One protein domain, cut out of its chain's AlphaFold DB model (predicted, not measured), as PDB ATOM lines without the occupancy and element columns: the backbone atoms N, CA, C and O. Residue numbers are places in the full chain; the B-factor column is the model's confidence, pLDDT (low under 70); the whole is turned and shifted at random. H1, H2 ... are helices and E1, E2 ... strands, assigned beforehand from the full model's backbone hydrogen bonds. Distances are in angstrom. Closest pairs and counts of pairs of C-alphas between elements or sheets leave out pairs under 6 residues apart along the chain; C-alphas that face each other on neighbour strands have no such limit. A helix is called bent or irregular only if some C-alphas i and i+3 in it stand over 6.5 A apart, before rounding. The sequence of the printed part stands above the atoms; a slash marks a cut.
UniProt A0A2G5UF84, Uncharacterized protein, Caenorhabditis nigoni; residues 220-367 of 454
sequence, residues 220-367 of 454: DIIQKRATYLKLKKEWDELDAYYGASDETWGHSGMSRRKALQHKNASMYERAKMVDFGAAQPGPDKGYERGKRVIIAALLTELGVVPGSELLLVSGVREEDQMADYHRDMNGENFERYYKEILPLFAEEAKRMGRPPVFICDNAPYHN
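This is residues 220 to 367 of the 454 residues of an uncharacterized protein of Caenorhabditis nigoni (UniProt A0A2G5UF84). A small, curled sheet of four strands has one long helix, H3, running slantwise over it, while E2 and H2 lie far out on a long, loose excursion of the chain between E1 and E3. The first helix, H1, sticks out with its residues 220 to 231, and short H4 meets the beginning of H3. The printed part has 148 residues, with four named helices and five named strands in the order H1 E1 E2 H2 E3 E4 H3 E5 H4; the class is mixed, helices and strands. The sheet, E4 E3 E1 E5, is mixed, and with H3 on one face it makes two layers, a sheet and a helix over it. The whole is loose, with a radius of gyration of the C-alphas of 20.0 A and spans of 57 by 40 by 26 A.

H1, residues 220 to 237, only grazes the sheet, with residues 232 to 236. E1, residues 241 to 251, is an inner strand. E2, residues 258 to 262, pairs with no named strand and is apart from E1. H2, residues 267 to 272, is not on the sheet. E3, residues 292 to 300, is antiparallel to E1 at 166 degrees, with N 248 and O 295 at 2.9 A. E4, residues 310 to 313, forms a hairpin with E3, antiparallel at 176 degrees, with N 294 and O 312 at 2.8 A. H3, residues 331 to 352, lies over E1 at a height over the sheet of 6.5 A, slantwise to the strands at 40 degrees on the local plane; the closest C-alphas of H3 and E1 are those of Ala 349 and Tyr 241, 5.9 A apart. E5, residues 356 to 359, is parallel to E1 at 31 degrees, with N 359 and O 243 at 2.8 A. E4, H3 and E5 form a split strand-helix-strand unit, its two strands running the same way with E3 and E1 between them; its crossover is right-handed. H4, residues 364 to 367, touches H3 at residues 331 to 334 alone, the closest C-alphas being those of Tyr 365 and Gly 331, 4.8 A apart. Every O i to N i+4 pair is within hydrogen-bond range in H1 and H2, and 16 of 18 are in H3; H4 is too short for such a pair.

H1 begins at C-alpha 220 (41.820, -46.224, 29.825) and is 26.1 A long. E1 measures 32.7 A, E3 25.8 A and H3 30.2 A. H3 has a kink of 29 degrees near residue 340; it is neither bent nor irregular, but only just: C-alphas 340 and 343 are 6.4 A apart. H4 ends at C-alpha 367 (28.696, -53.478, 43.886).

The C-alphas farthest apart are those of Asp 275 and Gly 353, 57.9 A. The printed part has no cut. The links H2 to E3 and E4 to H3 are long. The mean pLDDT of the printed part is 77.0; residues 252 to 256, 264 to 291 and 314 to 329 are under 70.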
ATOM      1  N   ASP A 220      42.905 -45.272  29.564       73.38
ATOM      2  CA  ASP A 220      41.820 -46.224  29.825       73.38
ATOM      3  C   ASP A 220      40.594 -45.564  30.482       73.38
ATOM      4  O   ASP A 220      39.448 -45.896  30.163       73.38
ATOM      5  N   ILE A 221      40.807 -44.582  31.363       73.25
ATOM      6  CA  ILE A 221      39.725 -43.802  31.977       73.25
ATOM      7  C   ILE A 221      39.080 -42.874  30.945       73.25
ATOM      8  O   ILE A 221      37.851 -42.758  30.921       73.25
ATOM      9  N   ILE A 222      39.869 -42.258  30.058       73.62
ATOM     10  CA  ILE A 222      39.345 -41.433  28.956       73.62
ATOM     11  C   ILE A 222      38.430 -42.272  28.058       73.62
ATOM     12  O   ILE A 222      37.302 -41.862  27.773       73.62
ATOM     13  N   GLN A 223      38.870 -43.473  27.672       81.88
ATOM     14  CA  GLN A 223      38.077 -44.380  26.845       81.88
ATOM     15  C   GLN A 223      36.763 -44.780  27.535       81.88
ATOM     16  O   GLN A 223      35.698 -44.698  26.922       81.88
ATOM     17  N   LYS A 224      36.803 -45.139  28.826       83.12
ATOM     18  CA  LYS A 224      35.592 -45.459  29.607       83.12
ATOM     19  C   LYS A 224      34.616 -44.283  29.673       83.12
ATOM     20  O   LYS A 224      33.414 -44.482  29.506       83.12
ATOM     21  N   ARG A 225      35.114 -43.054  29.856       86.81
ATOM     22  CA  ARG A 225      34.280 -41.839  29.836       86.81
ATOM     23  C   ARG A 225      33.661 -41.603  28.462       86.81
ATOM     24  O   ARG A 225      32.483 -41.267  28.393       86.81
ATOM     25  N   ALA A 226      34.412 -41.810  27.381       88.44
ATOM     26  CA  ALA A 226      33.886 -41.692  26.023       88.44
ATOM     27  C   ALA A 226      32.753 -42.701  25.767       88.44
ATOM     28  O   ALA A 226      31.711 -42.327  25.232       88.44
ATOM     29  N   THR A 227      32.918 -43.952  26.206       93.31
ATOM     30  CA  THR A 227      31.865 -44.978  26.133       93.31
ATOM     31  C   THR A 227      30.638 -44.591  26.958       93.31
ATOM     32  O   THR A 227      29.524 -44.639  26.443       93.31
ATOM     33  N   TYR A 228      30.829 -44.137  28.201       92.38
ATOM     34  CA  TYR A 228      29.736 -43.654  29.049       92.38
ATOM     35  C   TYR A 228      28.959 -42.505  28.391       92.38
ATOM     36  O   TYR A 228      27.733 -42.531  28.369       92.38
ATOM     37  N   LEU A 229      29.650 -41.516  27.814       94.56
ATOM     38  CA  LEU A 229      29.007 -40.368  27.168       94.56
ATOM     39  C   LEU A 229      28.225 -40.757  25.908       94.56
ATOM     40  O   LEU A 229      27.171 -40.176  25.661       94.56
ATOM     41  N   LYS A 230      28.701 -41.744  25.133       95.88
ATOM     42  CA  LYS A 230      27.951 -42.294  23.991       95.88
ATOM     43  C   LYS A 230      26.653 -42.952  24.452       95.88
ATOM     44  O   LYS A 230      25.592 -42.584  23.962       95.88
ATOM     45  N   LEU A 231      26.731 -43.829  25.452       94.06
ATOM     46  CA  LEU A 231      25.552 -44.490  26.014       94.06
ATOM     47  C   LEU A 231      24.582 -43.476  26.631       94.06
ATOM     48  O   LEU A 231      23.374 -43.564  26.434       94.06
ATOM     49  N   LYS A 232      25.096 -42.477  27.357       94.56
ATOM     50  CA  LYS A 232      24.257 -41.414  27.914       94.56
ATOM     51  C   LYS A 232      23.516 -40.664  26.804       94.56
ATOM     52  O   LYS A 232      22.328 -40.417  26.958       94.56
ATOM     53  N   LYS A 233      24.191 -40.354  25.693       96.25
ATOM     54  CA  LYS A 233      23.573 -39.687  24.543       96.25
ATOM     55  C   LYS A 233      22.416 -40.506  23.959       96.25
ATOM     56  O   LYS A 233      21.378 -39.931  23.667       96.25
ATOM     57  N   GLU A 234      22.566 -41.824  23.841       96.44
ATOM     58  CA  GLU A 234      21.486 -42.714  23.379       96.44
ATOM     59  C   GLU A 234      20.259 -42.649  24.307       96.44
ATOM     60  O   GLU A 234      19.126 -42.567  23.842       96.44
ATOM     61  N   TRP A 235      20.466 -42.621  25.626       96.06
ATOM     62  CA  TRP A 235      19.370 -42.466  26.591       96.06
ATOM     63  C   TRP A 235      18.764 -41.058  26.608       96.06
ATOM     64  O   TRP A 235      17.555 -40.924  26.792       96.06
ATOM     65  N   ASP A 236      19.572 -40.021  26.374       94.81
ATOM     66  CA  ASP A 236      19.084 -38.651  26.201       94.81
ATOM     67  C   ASP A 236      18.168 -38.564  24.960       94.81
ATOM     68  O   ASP A 236      17.122 -37.919  25.007       94.81
ATOM     69  N   GLU A 237      18.513 -39.260  23.868       96.62
ATOM     70  CA  GLU A 237      17.695 -39.359  22.645       96.62
ATOM     71  C   GLU A 237      16.368 -40.113  22.872       96.62
ATOM     72  O   GLU A 237      15.379 -39.834  22.195       96.62
ATOM     73  N   LEU A 238      16.320 -41.023  23.853       95.62
ATOM     74  CA  LEU A 238      15.106 -41.726  24.298       95.62
ATOM     75  C   LEU A 238      14.279 -40.943  25.330       95.62
ATOM     76  O   LEU A 238      13.327 -41.491  25.889       95.62
ATOM     77  N   ASP A 239      14.642 -39.687  25.594       96.00
ATOM     78  CA  ASP A 239      14.016 -38.834  26.604       96.00
ATOM     79  C   ASP A 239      13.970 -39.496  27.996       96.00
ATOM     80  O   ASP A 239      12.946 -39.499  28.681       96.00
ATOM     81  N   ALA A 240      15.083 -40.100  28.422       96.38
ATOM     82  CA  ALA A 240      15.182 -40.767  29.716       96.38
ATOM     83  C   ALA A 240      14.998 -39.810  30.908       96.38
ATOM     84  O   ALA A 240      15.532 -38.702  30.941       96.38
ATOM     85  N   TYR A 241      14.299 -40.282  31.940       97.44
ATOM     86  CA  TYR A 241      14.190 -39.594  33.222       97.44
ATOM     87  C   TYR A 241      15.338 -40.017  34.129       97.44
ATOM     88  O   TYR A 241      15.441 -41.185  34.503       97.44
ATOM     89  N   TYR A 242      16.197 -39.067  34.483       96.81
ATOM     90  CA  TYR A 242      17.393 -39.339  35.269       96.81
ATOM     91  C   TYR A 242      17.167 -39.104  36.759       96.81
ATOM     92  O   TYR A 242      16.670 -38.053  37.168       96.81
ATOM     93  N   GLY A 243      17.600 -40.072  37.561       96.31
ATOM     94  CA  GLY A 243      17.721 -39.956  39.009       96.31
ATOM     95  C   GLY A 243      19.155 -40.245  39.417       96.31
ATOM     96  O   GLY A 243      19.712 -41.260  39.009       96.31
ATOM     97  N   ALA A 244      19.762 -39.358  40.196       95.31
ATOM     98  CA  ALA A 244      21.116 -39.524  40.702       95.31
ATOM     99  C   ALA A 244      21.113 -39.545  42.230       95.31
ATOM    100  O   ALA A 244      20.443 -38.723  42.857       95.31
ATOM    101  N   SER A 245      21.877 -40.458  42.817       91.94
ATOM    102  CA  SER A 245      22.172 -40.463  44.250       91.94
ATOM    103  C   SER A 245      23.680 -40.441  44.436       91.94
ATOM    104  O   SER A 245      24.405 -41.093  43.689       91.94
ATOM    105  N   ASP A 246      24.123 -39.683  45.428       89.44
ATOM    106  CA  ASP A 246      25.509 -39.615  45.879       89.44
ATOM    107  C   ASP A 246      25.492 -39.415  47.398       89.44
ATOM    108  O   ASP A 246      24.552 -38.816  47.948       89.44
ATOM    109  N   GLU A 247      26.522 -39.904  48.078       86.44
ATOM    110  CA  GLU A 247      26.667 -39.759  49.518       86.44
ATOM    111  C   GLU A 247      27.690 -38.677  49.837       86.44
ATOM    112  O   GLU A 247      28.852 -38.711  49.435       86.44
ATOM    113  N   THR A 248      27.284 -37.726  50.669       83.62
ATOM    114  CA  THR A 248      28.212 -36.773  51.270       83.62
ATOM    115  C   THR A 248      28.197 -36.925  52.777       83.62
ATOM    116  O   THR A 248      27.196 -37.284  53.389       83.62
ATOM    117  N   TRP A 249      29.303 -36.582  53.416       77.38
ATOM    118  CA  TRP A 249      29.385 -36.515  54.866       77.38
ATOM    119  C   TRP A 249      29.543 -35.066  55.322       77.38
ATOM    120  O   TRP A 249      30.237 -34.252  54.706       77.38
ATOM    121  N   GLY A 250      28.871 -34.741  56.417       72.25
ATOM    122  CA  GLY A 250      29.078 -33.537  57.203       72.25
ATOM    123  C   GLY A 250      29.670 -33.902  58.558       72.25
ATOM    124  O   GLY A 250      29.404 -34.972  59.094       72.25
ATOM    125  N   HIS A 251      30.463 -33.012  59.141       72.81
ATOM    126  CA  HIS A 251      30.896 -33.141  60.533       72.81
ATOM    127  C   HIS A 251      31.024 -31.759  61.168       72.81
ATOM    128  O   HIS A 251      31.193 -30.752  60.473       72.81
ATOM    129  N   SER A 252      30.950 -31.687  62.496       62.53
ATOM    130  CA  SER A 252      30.977 -30.402  63.211       62.53
ATOM    131  C   SER A 252      32.307 -29.643  63.080       62.53
ATOM    132  O   SER A 252      32.354 -28.442  63.340       62.53
ATOM    133  N   GLY A 253      33.372 -30.308  62.623       61.41
ATOM    134  CA  GLY A 253      34.685 -29.726  62.337       61.41
ATOM    135  C   GLY A 253      34.922 -29.265  60.890       61.41
ATOM    136  O   GLY A 253      36.061 -28.913  60.574       61.41
ATOM    137  N   MET A 254      33.920 -29.281  59.994       64.12
ATOM    138  CA  MET A 254      34.128 -28.911  58.583       64.12
ATOM    139  C   MET A 254      34.728 -27.501  58.451       64.12
ATOM    140  O   MET A 254      34.173 -26.508  58.924       64.12
ATOM    141  N   SER A 255      35.876 -27.404  57.773       61.59
ATOM    142  CA  SER A 255      36.611 -26.140  57.631       61.59
ATOM    143  C   SER A 255      36.024 -25.209  56.559       61.59
ATOM    144  O   SER A 255      35.297 -25.621  55.650       61.59
ATOM    145  N   ARG A 256      36.375 -23.919  56.629       68.25
ATOM    146  CA  ARG A 256      35.903 -22.919  55.662       68.25
ATOM    147  C   ARG A 256      36.388 -23.248  54.249       68.25
ATOM    148  O   ARG A 256      37.570 -23.483  54.005       68.25
ATOM    149  N   ARG A 257      35.481 -23.128  53.273       71.62
ATOM    150  CA  ARG A 257      35.755 -23.349  51.838       71.62
ATOM    151  C   ARG A 257      36.826 -22.413  51.260       71.62
ATOM    152  O   ARG A 257      37.379 -22.706  50.204       71.62
ATOM    153  N   LYS A 258      37.092 -21.269  51.899       77.88
ATOM    154  CA  LYS A 258      38.101 -20.287  51.482       77.88
ATOM    155  C   LYS A 258      39.072 -20.019  52.625       77.88
ATOM    156  O   LYS A 258      38.636 -19.859  53.761       77.88
ATOM    157  N   ALA A 259      40.350 -19.903  52.293       79.12
ATOM    158  CA  ALA A 259      41.413 -19.577  53.236       79.12
ATOM    159  C   ALA A 259      42.480 -18.701  52.571       79.12
ATOM    160  O   ALA A 259      42.540 -18.583  51.341       79.12
ATOM    161  N   LEU A 260      43.306 -18.061  53.401       82.25
ATOM    162  CA  LEU A 260      44.501 -17.357  52.951       82.25
ATOM    163  C   LEU A 260      45.536 -18.392  52.489       82.25
ATOM    164  O   LEU A 260      45.837 -19.319  53.230       82.25
ATOM    165  N   GLN A 261      46.050 -18.240  51.272       78.19
ATOM    166  CA  GLN A 261      46.991 -19.155  50.621       78.19
ATOM    167  C   GLN A 261      48.013 -18.359  49.802       78.19
ATOM    168  O   GLN A 261      47.813 -17.173  49.543       78.19
ATOM    169  N   HIS A 262      49.081 -19.001  49.336       74.88
ATOM    170  CA  HIS A 262      49.998 -18.387  48.373       74.88
ATOM    171  C   HIS A 262      49.330 -18.121  47.015       74.88
ATOM    172  O   HIS A 262      48.463 -18.864  46.556       74.88
ATOM    173  N   LYS A 263      49.751 -17.041  46.355       73.12
ATOM    174  CA  LYS A 263      49.264 -16.575  45.052       73.12
ATOM    175  C   LYS A 263      49.775 -17.454  43.910       73.12
ATOM    176  O   LYS A 263      49.011 -17.701  42.986       73.12
ATOM    177  N   ASN A 264      51.017 -17.933  44.012       57.34
ATOM    178  CA  ASN A 264      51.706 -18.758  43.007       57.34
ATOM    179  C   ASN A 264      51.547 -20.263  43.272       57.34
ATOM    180  O   ASN A 264      52.386 -21.068  42.900       57.34
ATOM    181  N   ALA A 265      50.508 -20.656  43.998       53.44
ATOM    182  CA  ALA A 265      50.222 -22.062  44.209       53.44
ATOM    183  C   ALA A 265      49.219 -22.518  43.143       53.44
ATOM    184  O   ALA A 265      48.088 -22.883  43.482       53.44
ATOM    185  N   SER A 266      49.574 -22.436  41.854       50.22
ATOM    186  CA  SER A 266      48.898 -23.302  40.881       50.22
ATOM    187  C   SER A 266      49.229 -24.761  41.218       50.22
ATOM    188  O   SER A 266      50.157 -25.049  41.976       50.22
ATOM    189  N   MET A 267      48.408 -25.702  40.760       57.00
ATOM    190  CA  MET A 267      48.630 -27.127  41.041       57.00
ATOM    191  C   MET A 267      49.987 -27.600  40.499       57.00
ATOM    192  O   MET A 267      50.727 -28.277  41.202       57.00
ATOM    193  N   TYR A 268      50.345 -27.139  39.302       49.09
ATOM    194  CA  TYR A 268      51.596 -27.465  38.621       49.09
ATOM    195  C   TYR A 268      52.831 -26.856  39.309       49.09
ATOM    196  O   TYR A 268      53.850 -27.521  39.461       49.09
ATOM    197  N   GLU A 269      52.737 -25.619  39.809       51.53
ATOM    198  CA  GLU A 269      53.825 -24.988  40.579       51.53
ATOM    199  C   GLU A 269      54.004 -25.624  41.968       51.53
ATOM    200  O   GLU A 269      55.129 -25.714  42.450       51.53
ATOM    201  N   ARG A 270      52.915 -26.106  42.594       52.75
ATOM    202  CA  ARG A 270      52.970 -26.880  43.849       52.75
ATOM    203  C   ARG A 270      53.642 -28.238  43.651       52.75
ATOM    204  O   ARG A 270      54.481 -28.597  44.461       52.75
ATOM    205  N   ALA A 271      53.320 -28.944  42.567       48.91
ATOM    206  CA  ALA A 271      53.957 -30.216  42.219       48.91
ATOM    207  C   ALA A 271      55.453 -30.059  41.877       48.91
ATOM    208  O   ALA A 271      56.246 -30.948  42.163       48.91
ATOM    209  N   LYS A 272      55.855 -28.908  41.316       45.38
ATOM    210  CA  LYS A 272      57.266 -28.570  41.045       45.38
ATOM    211  C   LYS A 272      58.066 -28.138  42.277       45.38
ATOM    212  O   LYS A 272      59.291 -28.085  42.205       45.38
ATOM    213  N   MET A 273      57.416 -27.809  43.394       42.94
ATOM    214  CA  MET A 273      58.104 -27.536  44.657       42.94
ATOM    215  C   MET A 273      58.300 -28.865  45.389       42.94
ATOM    216  O   MET A 273      57.452 -29.285  46.168       42.94
ATOM    217  N   VAL A 274      59.431 -29.519  45.105       39.69
ATOM    218  CA  VAL A 274      59.901 -30.827  45.625       39.69
ATOM    219  C   VAL A 274      60.242 -30.781  47.130       39.69
ATOM    220  O   VAL A 274      61.126 -31.473  47.620       39.69
ATOM    221  N   ASP A 275      59.563 -29.933  47.893       41.75
ATOM    222  CA  ASP A 275      59.700 -29.849  49.339       41.75
ATOM    223  C   ASP A 275      58.337 -30.151  49.965       41.75
ATOM    224  O   ASP A 275      57.432 -29.316  49.971       41.75
ATOM    225  N   PHE A 276      58.197 -31.363  50.507       41.25
ATOM    226  CA  PHE A 276      57.014 -31.807  51.251       41.25
ATOM    227  C   PHE A 276      56.694 -30.896  52.458       41.25
ATOM    228  O   PHE A 276      55.566 -30.918  52.957       41.25
ATOM    229  N   GLY A 277      57.648 -30.065  52.905       44.19
ATOM    230  CA  GLY A 277      57.474 -29.041  53.938       44.19
ATOM    231  C   GLY A 277      57.107 -27.640  53.423       44.19
ATOM    232  O   GLY A 277      56.783 -26.763  54.230       44.19
ATOM    233  N   ALA A 278      57.114 -27.391  52.110       43.56
ATOM    234  CA  ALA A 278      56.854 -26.066  51.559       43.56
ATOM    235  C   ALA A 278      55.370 -25.840  51.222       43.56
ATOM    236  O   ALA A 278      54.802 -26.423  50.305       43.56
ATOM    237  N   ALA A 279      54.781 -24.859  51.914       45.59
ATOM    238  CA  ALA A 279      53.582 -24.125  51.501       45.59
ATOM    239  C   ALA A 279      52.333 -24.981  51.202       45.59
ATOM    240  O   ALA A 279      51.753 -24.912  50.114       45.59
ATOM    241  N   GLN A 280      51.849 -25.694  52.221       51.94
ATOM    242  CA  GLN A 280      50.533 -26.333  52.189       51.94
ATOM    243  C   GLN A 280      49.403 -25.296  51.987       51.94
ATOM    244  O   GLN A 280      49.518 -24.144  52.431       51.94
ATOM    245  N   PRO A 281      48.311 -25.651  51.280       49.84
ATOM    246  CA  PRO A 281      47.185 -24.765  50.980       49.84
ATOM    247  C   PRO A 281      46.325 -24.489  52.226       49.84
ATOM    248  O   PRO A 281      45.154 -24.854  52.289       49.84
ATOM    249  N   GLY A 282      46.886 -23.775  53.204       51.78
ATOM    250  CA  GLY A 282      46.257 -23.605  54.510       51.78
ATOM    251  C   GLY A 282      46.163 -24.930  55.276       51.78
ATOM    252  O   GLY A 282      46.712 -25.932  54.827       51.78
ATOM    253  N   PRO A 283      45.494 -24.944  56.438       52.84
ATOM    254  CA  PRO A 283      45.350 -26.166  57.217       52.84
ATOM    255  C   PRO A 283      44.533 -27.203  56.445       52.84
ATOM    256  O   PRO A 283      43.581 -26.837  55.729       52.84
ATOM    257  N   ASP A 284      44.886 -28.475  56.640       53.03
ATOM    258  CA  ASP A 284      44.157 -29.614  56.097       53.03
ATOM    259  C   ASP A 284      42.662 -29.497  56.394       53.03
ATOM    260  O   ASP A 284      42.229 -28.866  57.369       53.03
ATOM    261  N   LYS A 285      41.833 -30.080  55.518       54.38
ATOM    262  CA  LYS A 285      40.414 -30.268  55.837       54.38
ATOM    263  C   LYS A 285      40.394 -31.034  57.155       54.38
ATOM    264  O   LYS A 285      40.847 -32.168  57.154       54.38
ATOM    265  N   GLY A 286      39.960 -30.377  58.236       50.75
ATOM    266  CA  GLY A 286      40.027 -30.901  59.599       50.75
ATOM    267  C   GLY A 286      39.474 -32.314  59.642       50.75
ATOM    268  O   GLY A 286      38.266 -32.503  59.654       50.75
ATOM    269  N   TYR A 287      40.370 -33.288  59.567       46.59
ATOM    270  CA  TYR A 287      40.025 -34.694  59.446       46.59
ATOM    271  C   TYR A 287      39.495 -35.218  60.794       46.59
ATOM    272  O   TYR A 287      38.587 -36.043  60.886       46.59
ATOM    273  N   GLU A 288      40.003 -34.604  61.857       48.91
ATOM    274  CA  GLU A 288      39.639 -34.813  63.240       48.91
ATOM    275  C   GLU A 288      38.782 -33.633  63.691       48.91
ATOM    276  O   GLU A 288      39.300 -32.519  63.800       48.91
ATOM    277  N   ARG A 289      37.481 -33.851  63.917       54.25
ATOM    278  CA  ARG A 289      36.673 -33.225  64.987       54.25
ATOM    279  C   ARG A 289      35.183 -33.437  64.724       54.25
ATOM    280  O   ARG A 289      34.592 -32.792  63.851       54.25
ATOM    281  N   GLY A 290      34.612 -34.293  65.565       58.19
ATOM    282  CA  GLY A 290      33.206 -34.310  65.940       58.19
ATOM    283  C   GLY A 290      32.296 -35.239  65.147       58.19
ATOM    284  O   GLY A 290      32.635 -35.677  64.048       58.19
ATOM    285  N   LYS A 291      31.126 -35.523  65.733       67.81
ATOM    286  CA  LYS A 291      30.099 -36.407  65.156       67.81
ATOM    287  C   LYS A 291      29.848 -36.144  63.670       67.81
ATOM    288  O   LYS A 291      29.559 -35.014  63.261       67.81
ATOM    289  N   ARG A 292      29.910 -37.225  62.894       74.88
ATOM    290  CA  ARG A 292      29.613 -37.254  61.463       74.88
ATOM    291  C   ARG A 292      28.134 -37.511  61.207       74.88
ATOM    292  O   ARG A 292      27.493 -38.282  61.920       74.88
ATOM    293  N   VAL A 293      27.619 -36.883  60.160       80.44
ATOM    294  CA  VAL A 293      26.335 -37.198  59.539       80.44
ATOM    295  C   VAL A 293      26.593 -37.546  58.085       80.44
ATOM    296  O   VAL A 293      27.251 -36.788  57.376       80.44
ATOM    297  N   ILE A 294      26.106 -38.695  57.649       83.00
ATOM    298  CA  ILE A 294      26.070 -39.076  56.247       83.00
ATOM    299  C   ILE A 294      24.724 -38.625  55.703       83.00
ATOM    300  O   ILE A 294      23.684 -38.824  56.333       83.00
ATOM    301  N   ILE A 295      24.778 -37.951  54.567       87.62
ATOM    302  CA  ILE A 295      23.648 -37.348  53.888       87.62
ATOM    303  C   ILE A 295      23.611 -37.962  52.496       87.62
ATOM    304  O   ILE A 295      24.586 -37.848  51.753       87.62
ATOM    305  N   ALA A 296      22.491 -38.580  52.153       90.44
ATOM    306  CA  ALA A 296      22.202 -39.018  50.794       90.44
ATOM    307  C   ALA A 296      20.790 -38.570  50.423       90.44
ATOM    308  O   ALA A 296      19.942 -38.364  51.295       90.44
ATOM    309  N   ALA A 297      20.550 -38.359  49.139       92.94
ATOM    310  CA  ALA A 297      19.222 -38.088  48.615       92.94
ATOM    311  C   ALA A 297      19.170 -38.500  47.145       92.94
ATOM    312  O   ALA A 297      20.198 -38.493  46.463       92.94
ATOM    313  N   LEU A 298      17.972 -38.801  46.649       94.69
ATOM    314  CA  LEU A 298      17.735 -38.976  45.223       94.69
ATOM    315  C   LEU A 298      17.386 -37.624  44.593       94.69
ATOM    316  O   LEU A 298      16.389 -36.995  44.955       94.69
ATOM    317  N   LEU A 299      18.199 -37.189  43.632       96.06
ATOM    318  CA  LEU A 299      18.009 -35.952  42.883       96.06
ATOM    319  C   LEU A 299      17.566 -36.255  41.452       96.06
ATOM    320  O   LEU A 299      18.188 -37.050  40.750       96.06
ATOM    321  N   THR A 300      16.531 -35.557  41.004       95.62
ATOM    322  CA  THR A 300      16.023 -35.574  39.629       95.62
ATOM    323  C   THR A 300      15.999 -34.153  39.063       95.62
ATOM    324  O   THR A 300      16.332 -33.178  39.744       95.62
ATOM    325  N   GLU A 301      15.578 -34.000  37.807       94.00
ATOM    326  CA  GLU A 301      15.355 -32.681  37.194       94.00
ATOM    327  C   GLU A 301      14.288 -31.835  37.921       94.00
ATOM    328  O   GLU A 301      14.278 -30.612  37.778       94.00
ATOM    329  N   LEU A 302      13.418 -32.461  38.728       93.56
ATOM    330  CA  LEU A 302      12.386 -31.785  39.524       93.56
ATOM    331  C   LEU A 302      12.866 -31.387  40.929       93.56
ATOM    332  O   LEU A 302      12.176 -30.639  41.626       93.56
ATOM    333  N   GLY A 303      14.051 -31.845  41.337       94.00
ATOM    334  CA  GLY A 303      14.628 -31.604  42.655       94.00
ATOM    335  C   GLY A 303      14.839 -32.893  43.444       94.00
ATOM    336  O   GLY A 303      15.101 -33.947  42.876       94.00
ATOM    337  N   VAL A 304      14.778 -32.794  44.771       95.06
ATOM    338  CA  VAL A 304      14.894 -33.958  45.660       95.06
ATOM    339  C   VAL A 304      13.574 -34.721  45.660       95.06
ATOM    340  O   VAL A 304      12.520 -34.118  45.869       95.06
ATOM    341  N   VAL A 305      13.633 -36.037  45.451       94.50
ATOM    342  CA  VAL A 305      12.447 -36.900  45.513       94.50
ATOM    343  C   VAL A 305      11.988 -37.011  46.970       94.50
ATOM    344  O   VAL A 305      12.772 -37.468  47.807       94.50
ATOM    345  N   PRO A 306      10.749 -36.614  47.312       93.12
ATOM    346  CA  PRO A 306      10.289 -36.637  48.697       93.12
ATOM    347  C   PRO A 306      10.333 -38.043  49.304       93.12
ATOM    348  O   PRO A 306       9.819 -38.993  48.712       93.12
ATOM    349  N   GLY A 307      10.909 -38.167  50.500       91.44
ATOM    350  CA  GLY A 307      11.067 -39.446  51.197       91.44
ATOM    351  C   GLY A 307      12.329 -40.215  50.804       91.44
ATOM    352  O   GLY A 307      12.556 -41.297  51.337       91.44
ATOM    353  N   SER A 308      13.149 -39.669  49.902       93.12
ATOM    354  CA  SER A 308      14.457 -40.236  49.558       93.12
ATOM    355  C   SER A 308      15.599 -39.719  50.433       93.12
ATOM    356  O   SER A 308      16.738 -40.138  50.258       93.12
ATOM    357  N   GLU A 309      15.338 -38.784  51.345       92.75
ATOM    358  CA  GLU A 309      16.373 -38.163  52.163       92.75
ATOM    359  C   GLU A 309      16.881 -39.119  53.250       92.75
ATOM    360  O   GLU A 309      16.143 -39.526  54.149       92.75
ATOM    361  N   LEU A 310      18.180 -39.409  53.226       88.75
ATOM    362  CA  LEU A 310      18.870 -40.181  54.250       88.75
ATOM    363  C   LEU A 310      19.739 -39.262  55.106       88.75
ATOM    364  O   LEU A 310      20.636 -38.583  54.609       88.75
ATOM    365  N   LEU A 311      19.505 -39.291  56.418       85.56
ATOM    366  CA  LEU A 311      20.363 -38.672  57.428       85.56
ATOM    367  C   LEU A 311      20.834 -39.746  58.406       85.56
ATOM    368  O   LEU A 311      20.130 -40.092  59.354       85.56
ATOM    369  N   LEU A 312      22.040 -40.262  58.187       79.81
ATOM    370  CA  LEU A 312      22.644 -41.278  59.041       79.81
ATOM    371  C   LEU A 312      23.699 -40.629  59.936       79.81
ATOM    372  O   LEU A 312      24.796 -40.286  59.501       79.81
ATOM    373  N   VAL A 313      23.358 -40.414  61.205       76.38
ATOM    374  CA  VAL A 313      24.308 -39.904  62.203       76.38
ATOM    375  C   VAL A 313      25.155 -41.069  62.705       76.38
ATOM    376  O   VAL A 313      24.605 -42.066  63.171       76.38
ATOM    377  N   SER A 314      26.483 -40.940  62.632       69.19
ATOM    378  CA  SER A 314      27.404 -41.981  63.100       69.19
ATOM    379  C   SER A 314      27.154 -42.298  64.579       69.19
ATOM    380  O   SER A 314      27.144 -41.402  65.431       69.19
ATOM    381  N   GLY A 315      26.943 -43.582  64.884       62.56
ATOM    382  CA  GLY A 315      26.777 -44.091  66.251       62.56
ATOM    383  C   GLY A 315      28.103 -44.328  66.984       62.56
ATOM    384  O   GLY A 315      28.103 -44.685  68.162       62.56
ATOM    385  N   VAL A 316      29.231 -44.142  66.294       59.94
ATOM    386  CA  VAL A 316      30.580 -44.409  66.801       59.94
ATOM    387  C   VAL A 316      31.044 -43.252  67.697       59.94
ATOM    388  O   VAL A 316      30.786 -42.081  67.397       59.94
ATOM    389  N   ARG A 317      31.730 -43.557  68.813       55.12
ATOM    390  CA  ARG A 317      32.347 -42.537  69.685       55.12
ATOM    391  C   ARG A 317      33.301 -41.681  68.850       55.12
ATOM    392  O   ARG A 317      33.978 -42.205  67.977       55.12
ATOM    393  N   GLU A 318      33.368 -40.376  69.110       58.16
ATOM    394  CA  GLU A 318      34.155 -39.441  68.281       58.16
ATOM    395  C   GLU A 318      35.638 -39.831  68.157       58.16
ATOM    396  O   GLU A 318      36.259 -39.564  67.135       58.16
ATOM    397  N   GLU A 319      36.181 -40.497  69.175       54.50
ATOM    398  CA  GLU A 319      37.554 -41.016  69.240       54.50
ATOM    399  C   GLU A 319      37.794 -42.302  68.427       54.50
ATOM    400  O   GLU A 319      38.929 -42.580  68.057       54.50
ATOM    401  N   ASP A 320      36.733 -43.046  68.102       55.88
ATOM    402  CA  ASP A 320      36.778 -44.298  67.333       55.88
ATOM    403  C   ASP A 320      36.384 -44.084  65.853       55.88
ATOM    404  O   ASP A 320      36.350 -45.028  65.055       55.88
ATOM    405  N   GLN A 321      36.057 -42.842  65.473       54.78
ATOM    406  CA  GLN A 321      35.710 -42.471  64.100       54.78
ATOM    407  C   GLN A 321      36.982 -42.399  63.243       54.78
ATOM    408  O   GLN A 321      37.755 -41.446  63.314       54.78
ATOM    409  N   MET A 322      37.200 -43.423  62.417       52.62
ATOM    410  CA  MET A 322      38.371 -43.529  61.542       52.62
ATOM    411  C   MET A 322      38.352 -42.548  60.362       52.62
ATOM    412  O   MET A 322      37.282 -42.133  59.919       52.62
ATOM    413  N   ALA A 323      39.560 -42.317  59.806       50.41
ATOM    414  CA  ALA A 323      39.896 -42.365  58.361       50.41
ATOM    415  C   ALA A 323      38.717 -42.405  57.371       50.41
ATOM    416  O   ALA A 323      38.392 -41.505  56.582       50.41
ATOM    417  N   ASP A 324      38.081 -43.545  57.480       53.38
ATOM    418  CA  ASP A 324      37.255 -44.104  56.467       53.38
ATOM    419  C   ASP A 324      35.808 -44.142  56.969       53.38
ATOM    420  O   ASP A 324      35.509 -44.729  58.012       53.38
ATOM    421  N   TYR A 325      34.916 -43.469  56.245       55.06
ATOM    422  CA  TYR A 325      33.486 -43.412  56.549       55.06
ATOM    423  C   TYR A 325      32.744 -44.684  56.101       55.06
ATOM    424  O   TYR A 325      31.590 -44.877  56.490       55.06
ATOM    425  N   HIS A 326      33.407 -45.585  55.359       59.47
ATOM    426  CA  HIS A 326      32.822 -46.840  54.869       59.47
ATOM    427  C   HIS A 326      32.389 -47.808  55.990       59.47
ATOM    428  O   HIS A 326      31.729 -48.810  55.727       59.47
ATOM    429  N   ARG A 327      32.741 -47.543  57.258       60.47
ATOM    430  CA  ARG A 327      32.249 -48.343  58.395       60.47
ATOM    431  C   ARG A 327      30.762 -48.118  58.681       60.47
ATOM    432  O   ARG A 327      30.079 -49.065  59.059       60.47
ATOM    433  N   ASP A 328      30.292 -46.882  58.513       64.81
ATOM    434  CA  ASP A 328      28.904 -46.488  58.780       64.81
ATOM    435  C   ASP A 328      28.023 -46.643  57.525       64.81
ATOM    436  O   ASP A 328      26.856 -47.022  57.635       64.81
ATOM    437  N   MET A 329      28.585 -46.405  56.331       67.69
ATOM    438  CA  MET A 329      27.936 -46.685  55.045       67.69
ATOM    439  C   MET A 329      28.557 -47.926  54.402       67.69
ATOM    440  O   MET A 329      29.575 -47.849  53.721       67.69
ATOM    441  N   ASN A 330      27.948 -49.078  54.671       74.56
ATOM    442  CA  ASN A 330      28.341 -50.377  54.133       74.56
ATOM    443  C   ASN A 330      27.293 -50.888  53.129       74.56
ATOM    444  O   ASN A 330      26.215 -50.305  53.007       74.56
ATOM    445  N   GLY A 331      27.601 -51.986  52.431       74.44
ATOM    446  CA  GLY A 331      26.714 -52.568  51.416       74.44
ATOM    447  C   GLY A 331      25.300 -52.865  51.928       74.44
ATOM    448  O   GLY A 331      24.335 -52.597  51.224       74.44
ATOM    449  N   GLU A 332      25.144 -53.284  53.189       80.25
ATOM    450  CA  GLU A 332      23.834 -53.563  53.798       80.25
ATOM    451  C   GLU A 332      22.990 -52.293  54.003       80.25
ATOM    452  O   GLU A 332      21.815 -52.246  53.621       80.25
ATOM    453  N   ASN A 333      23.573 -51.241  54.591       80.56
ATOM    454  CA  ASN A 333      22.891 -49.953  54.761       80.56
ATOM    455  C   ASN A 333      22.548 -49.334  53.404       80.56
ATOM    456  O   ASN A 333      21.475 -48.749  53.237       80.56
ATOM    457  N   PHE A 334      23.434 -49.521  52.431       81.62
ATOM    458  CA  PHE A 334      23.246 -49.037  51.080       81.62
ATOM    459  C   PHE A 334      22.139 -49.779  50.325       81.62
ATOM    460  O   PHE A 334      21.268 -49.158  49.716       81.62
ATOM    461  N   GLU A 335      22.110 -51.107  50.428       85.62
ATOM    462  CA  GLU A 335      21.063 -51.947  49.849       85.62
ATOM    463  C   GLU A 335      19.692 -51.588  50.434       85.62
ATOM    464  O   GLU A 335      18.708 -51.482  49.698       85.62
ATOM    465  N   ARG A 336      19.615 -51.361  51.753       87.38
ATOM    466  CA  ARG A 336      18.387 -50.887  52.407       87.38
ATOM    467  C   ARG A 336      17.930 -49.547  51.846       87.38
ATOM    468  O   ARG A 336      16.766 -49.421  51.479       87.38
ATOM    469  N   TYR A 337      18.843 -48.587  51.739       89.06
ATOM    470  CA  TYR A 337      18.544 -47.277  51.178       89.06
ATOM    471  C   TYR A 337      18.040 -47.382  49.728       89.06
ATOM    472  O   TYR A 337      16.998 -46.823  49.394       89.06
ATOM    473  N   TYR A 338      18.682 -48.192  48.882       90.06
ATOM    474  CA  TYR A 338      18.260 -48.398  47.489       90.06
ATOM    475  C   TYR A 338      16.900 -49.086  47.361       90.06
ATOM    476  O   TYR A 338      16.105 -48.721  46.493       90.06
ATOM    477  N   LYS A 339      16.586 -50.035  48.250       91.06
ATOM    478  CA  LYS A 339      15.252 -50.652  48.316       91.06
ATOM    479  C   LYS A 339      14.151 -49.644  48.648       91.06
ATOM    480  O   LYS A 339      13.011 -49.872  48.250       91.06
ATOM    481  N   GLU A 340      14.478 -48.559  49.343       91.81
ATOM    482  CA  GLU A 340      13.540 -47.483  49.665       91.81
ATOM    483  C   GLU A 340      13.435 -46.458  48.522       91.81
ATOM    484  O   GLU A 340      12.324 -46.116  48.115       91.81
ATOM    485  N   ILE A 341      14.558 -46.009  47.944       94.31
ATOM    486  CA  ILE A 341      14.546 -44.912  46.956       94.31
ATOM    487  C   ILE A 341      14.211 -45.338  45.522       94.31
ATOM    488  O   ILE A 341      13.599 -44.560  44.788       94.31
ATOM    489  N   LEU A 342      14.580 -46.551  45.093       94.50
ATOM    490  CA  LEU A 342      14.356 -46.988  43.709       94.50
ATOM    491  C   LEU A 342      12.861 -47.134  43.364       94.50
ATOM    492  O   LEU A 342      12.481 -46.744  42.259       94.50
ATOM    493  N   PRO A 343      11.981 -47.623  44.263       95.44
ATOM    494  CA  PRO A 343      10.538 -47.587  44.030       95.44
ATOM    495  C   PRO A 343       9.983 -46.167  43.881       95.44
ATOM    496  O   PRO A 343       9.201 -45.926  42.963       95.44
ATOM    497  N   LEU A 344      10.423 -45.222  44.725       95.38
ATOM    498  CA  LEU A 344      10.014 -43.812  44.641       95.38
ATOM    499  C   LEU A 344      10.430 -43.201  43.298       95.38
ATOM    500  O   LEU A 344       9.632 -42.541  42.630       95.38
ATOM    501  N   PHE A 345      11.661 -43.488  42.866       96.56
ATOM    502  CA  PHE A 345      12.169 -43.072  41.563       96.56
ATOM    503  C   PHE A 345      11.340 -43.638  40.409       96.56
ATOM    504  O   PHE A 345      10.953 -42.906  39.498       96.56
ATOM    505  N   ALA A 346      11.056 -44.942  40.442       94.88
ATOM    506  CA  ALA A 346      10.305 -45.619  39.393       94.88
ATOM    507  C   ALA A 346       8.871 -45.077  39.281       94.88
ATOM    508  O   ALA A 346       8.351 -44.929  38.173       94.88
ATOM    509  N   GLU A 347       8.237 -44.760  40.409       94.62
ATOM    510  CA  GLU A 347       6.900 -44.172  40.439       94.62
ATOM    511  C   GLU A 347       6.897 -42.742  39.877       94.62
ATOM    512  O   GLU A 347       6.022 -42.391  39.078       94.62
ATOM    513  N   GLU A 348       7.918 -41.942  40.200       94.69
ATOM    514  CA  GLU A 348       8.076 -40.609  39.623       94.69
ATOM    515  C   GLU A 348       8.360 -40.657  38.114       94.69
ATOM    516  O   GLU A 348       7.695 -39.959  37.346       94.69
ATOM    517  N   ALA A 349       9.262 -41.529  37.661       94.88
ATOM    518  CA  ALA A 349       9.540 -41.727  36.237       94.88
ATOM    519  C   ALA A 349       8.287 -42.181  35.469       94.88
ATOM    520  O   ALA A 349       7.989 -41.676  34.384       94.88
ATOM    521  N   LYS A 350       7.491 -43.079  36.067       95.38
ATOM    522  CA  LYS A 350       6.210 -43.529  35.509       95.38
ATOM    523  C   LYS A 350       5.209 -42.382  35.387       95.38
ATOM    524  O   LYS A 350       4.507 -42.309  34.380       95.38
ATOM    525  N   ARG A 351       5.149 -41.477  36.370       94.25
ATOM    526  CA  ARG A 351       4.320 -40.260  36.306       94.25
ATOM    527  C   ARG A 351       4.746 -39.342  35.158       94.25
ATOM    528  O   ARG A 351       3.887 -38.723  34.539       94.25
ATOM    529  N   MET A 352       6.044 -39.282  34.869       93.69
ATOM    530  CA  MET A 352       6.600 -38.513  33.751       93.69
ATOM    531  C   MET A 352       6.456 -39.221  32.395       93.69
ATOM    532  O   MET A 352       6.628 -38.583  31.363       93.69
ATOM    533  N   GLY A 353       6.123 -40.518  32.378       95.56
ATOM    534  CA  GLY A 353       5.987 -41.305  31.149       95.56
ATOM    535  C   GLY A 353       7.315 -41.564  30.429       95.56
ATOM    536  O   GLY A 353       7.309 -41.825  29.229       95.56
ATOM    537  N   ARG A 354       8.438 -41.481  31.150       96.00
ATOM    538  CA  ARG A 354       9.802 -41.529  30.604       96.00
ATOM    539  C   ARG A 354      10.562 -42.758  31.126       96.00
ATOM    540  O   ARG A 354      10.317 -43.175  32.262       96.00
ATOM    541  N   PRO A 355      11.489 -43.348  30.349       95.56
ATOM    542  CA  PRO A 355      12.316 -44.459  30.820       95.56
ATOM    543  C   PRO A 355      13.203 -44.040  32.009       95.56
ATOM    544  O   PRO A 355      13.944 -43.068  31.873       95.56
ATOM    545  N   PRO A 356      13.165 -44.733  33.164       95.38
ATOM    546  CA  PRO A 356      14.004 -44.385  34.308       95.38
ATOM    547  C   PRO A 356      15.462 -44.804  34.083       95.38
ATOM    548  O   PRO A 356      15.737 -45.973  33.810       95.38
ATOM    549  N   VAL A 357      16.399 -43.877  34.282       95.56
ATOM    550  CA  VAL A 357      17.843 -44.152  34.298       95.56
ATOM    551  C   VAL A 357      18.436 -43.664  35.614       95.56
ATOM    552  O   VAL A 357      18.427 -42.473  35.921       95.56
ATOM    553  N   PHE A 358      18.955 -44.604  36.399       94.12
ATOM    554  CA  PHE A 358      19.568 -44.318  37.689       94.12
ATOM    555  C   PHE A 358      21.088 -44.164  37.552       94.12
ATOM    556  O   PHE A 358      21.740 -44.975  36.894       94.12
ATOM    557  N   ILE A 359      21.642 -43.117  38.160       93.12
ATOM    558  CA  ILE A 359      23.066 -42.782  38.129       93.12
ATOM    559  C   ILE A 359      23.627 -42.872  39.552       93.12
ATOM    560  O   ILE A 359      23.160 -42.177  40.453       93.12
ATOM    561  N   CYS A 360      24.671 -43.679  39.717       90.00
ATOM    562  CA  CYS A 360      25.509 -43.746  40.910       90.00
ATOM    563  C   CYS A 360      26.985 -43.796  40.492       90.00
ATOM    564  O   CYS A 360      27.300 -44.087  39.330       90.00
ATOM    565  N   ASP A 361      27.896 -43.498  41.412       87.62
ATOM    566  CA  ASP A 361      29.321 -43.734  41.204       87.62
ATOM    567  C   ASP A 361      29.662 -45.230  41.380       87.62
ATOM    568  O   ASP A 361      28.793 -46.101  41.477       87.62
ATOM    569  N   ASN A 362      30.951 -45.560  41.307       85.25
ATOM    570  CA  ASN A 362      31.438 -46.937  41.289       85.25
ATOM    571  C   ASN A 362      32.129 -47.348  42.596       85.25
ATOM    572  O   ASN A 362      32.987 -48.239  42.563       85.25
ATOM    573  N   ALA A 363      31.788 -46.719  43.727       81.31
ATOM    574  CA  ALA A 363      32.339 -47.109  45.015       81.31
ATOM    575  C   ALA A 363      32.141 -48.623  45.267       81.31
ATOM    576  O   ALA A 363      31.101 -49.193  44.903       81.31
ATOM    577  N   PRO A 364      33.123 -49.316  45.878       77.50
ATOM    578  CA  PRO A 364      33.086 -50.774  46.012       77.50
ATOM    579  C   PRO A 364      31.825 -51.319  46.699       77.50
ATOM    580  O   PRO A 364      31.339 -52.385  46.329       77.50
ATOM    581  N   TYR A 365      31.267 -50.581  47.663       76.81
ATOM    582  CA  TYR A 365      30.077 -50.991  48.415       76.81
ATOM    583  C   TYR A 365      28.760 -50.847  47.632       76.81
ATOM    584  O   TYR A 365      27.757 -51.417  48.053       76.81
ATOM    585  N   HIS A 366      28.746 -50.180  46.471       80.56
ATOM    586  CA  HIS A 366      27.594 -50.206  45.554       80.56
ATOM    587  C   HIS A 366      27.478 -51.523  44.783       80.56
ATOM    588  O   HIS A 366      26.429 -51.828  44.222       80.56
ATOM    589  N   ASN A 367      28.563 -52.300  44.733       76.00
ATOM    590  CA  ASN A 367      28.696 -53.478  43.886       76.00
ATOM    591  C   ASN A 367      28.900 -54.748  44.720       76.00
ATOM    592  O   ASN A 367      29.704 -55.609  44.353       76.00
TER     593      ASN A 367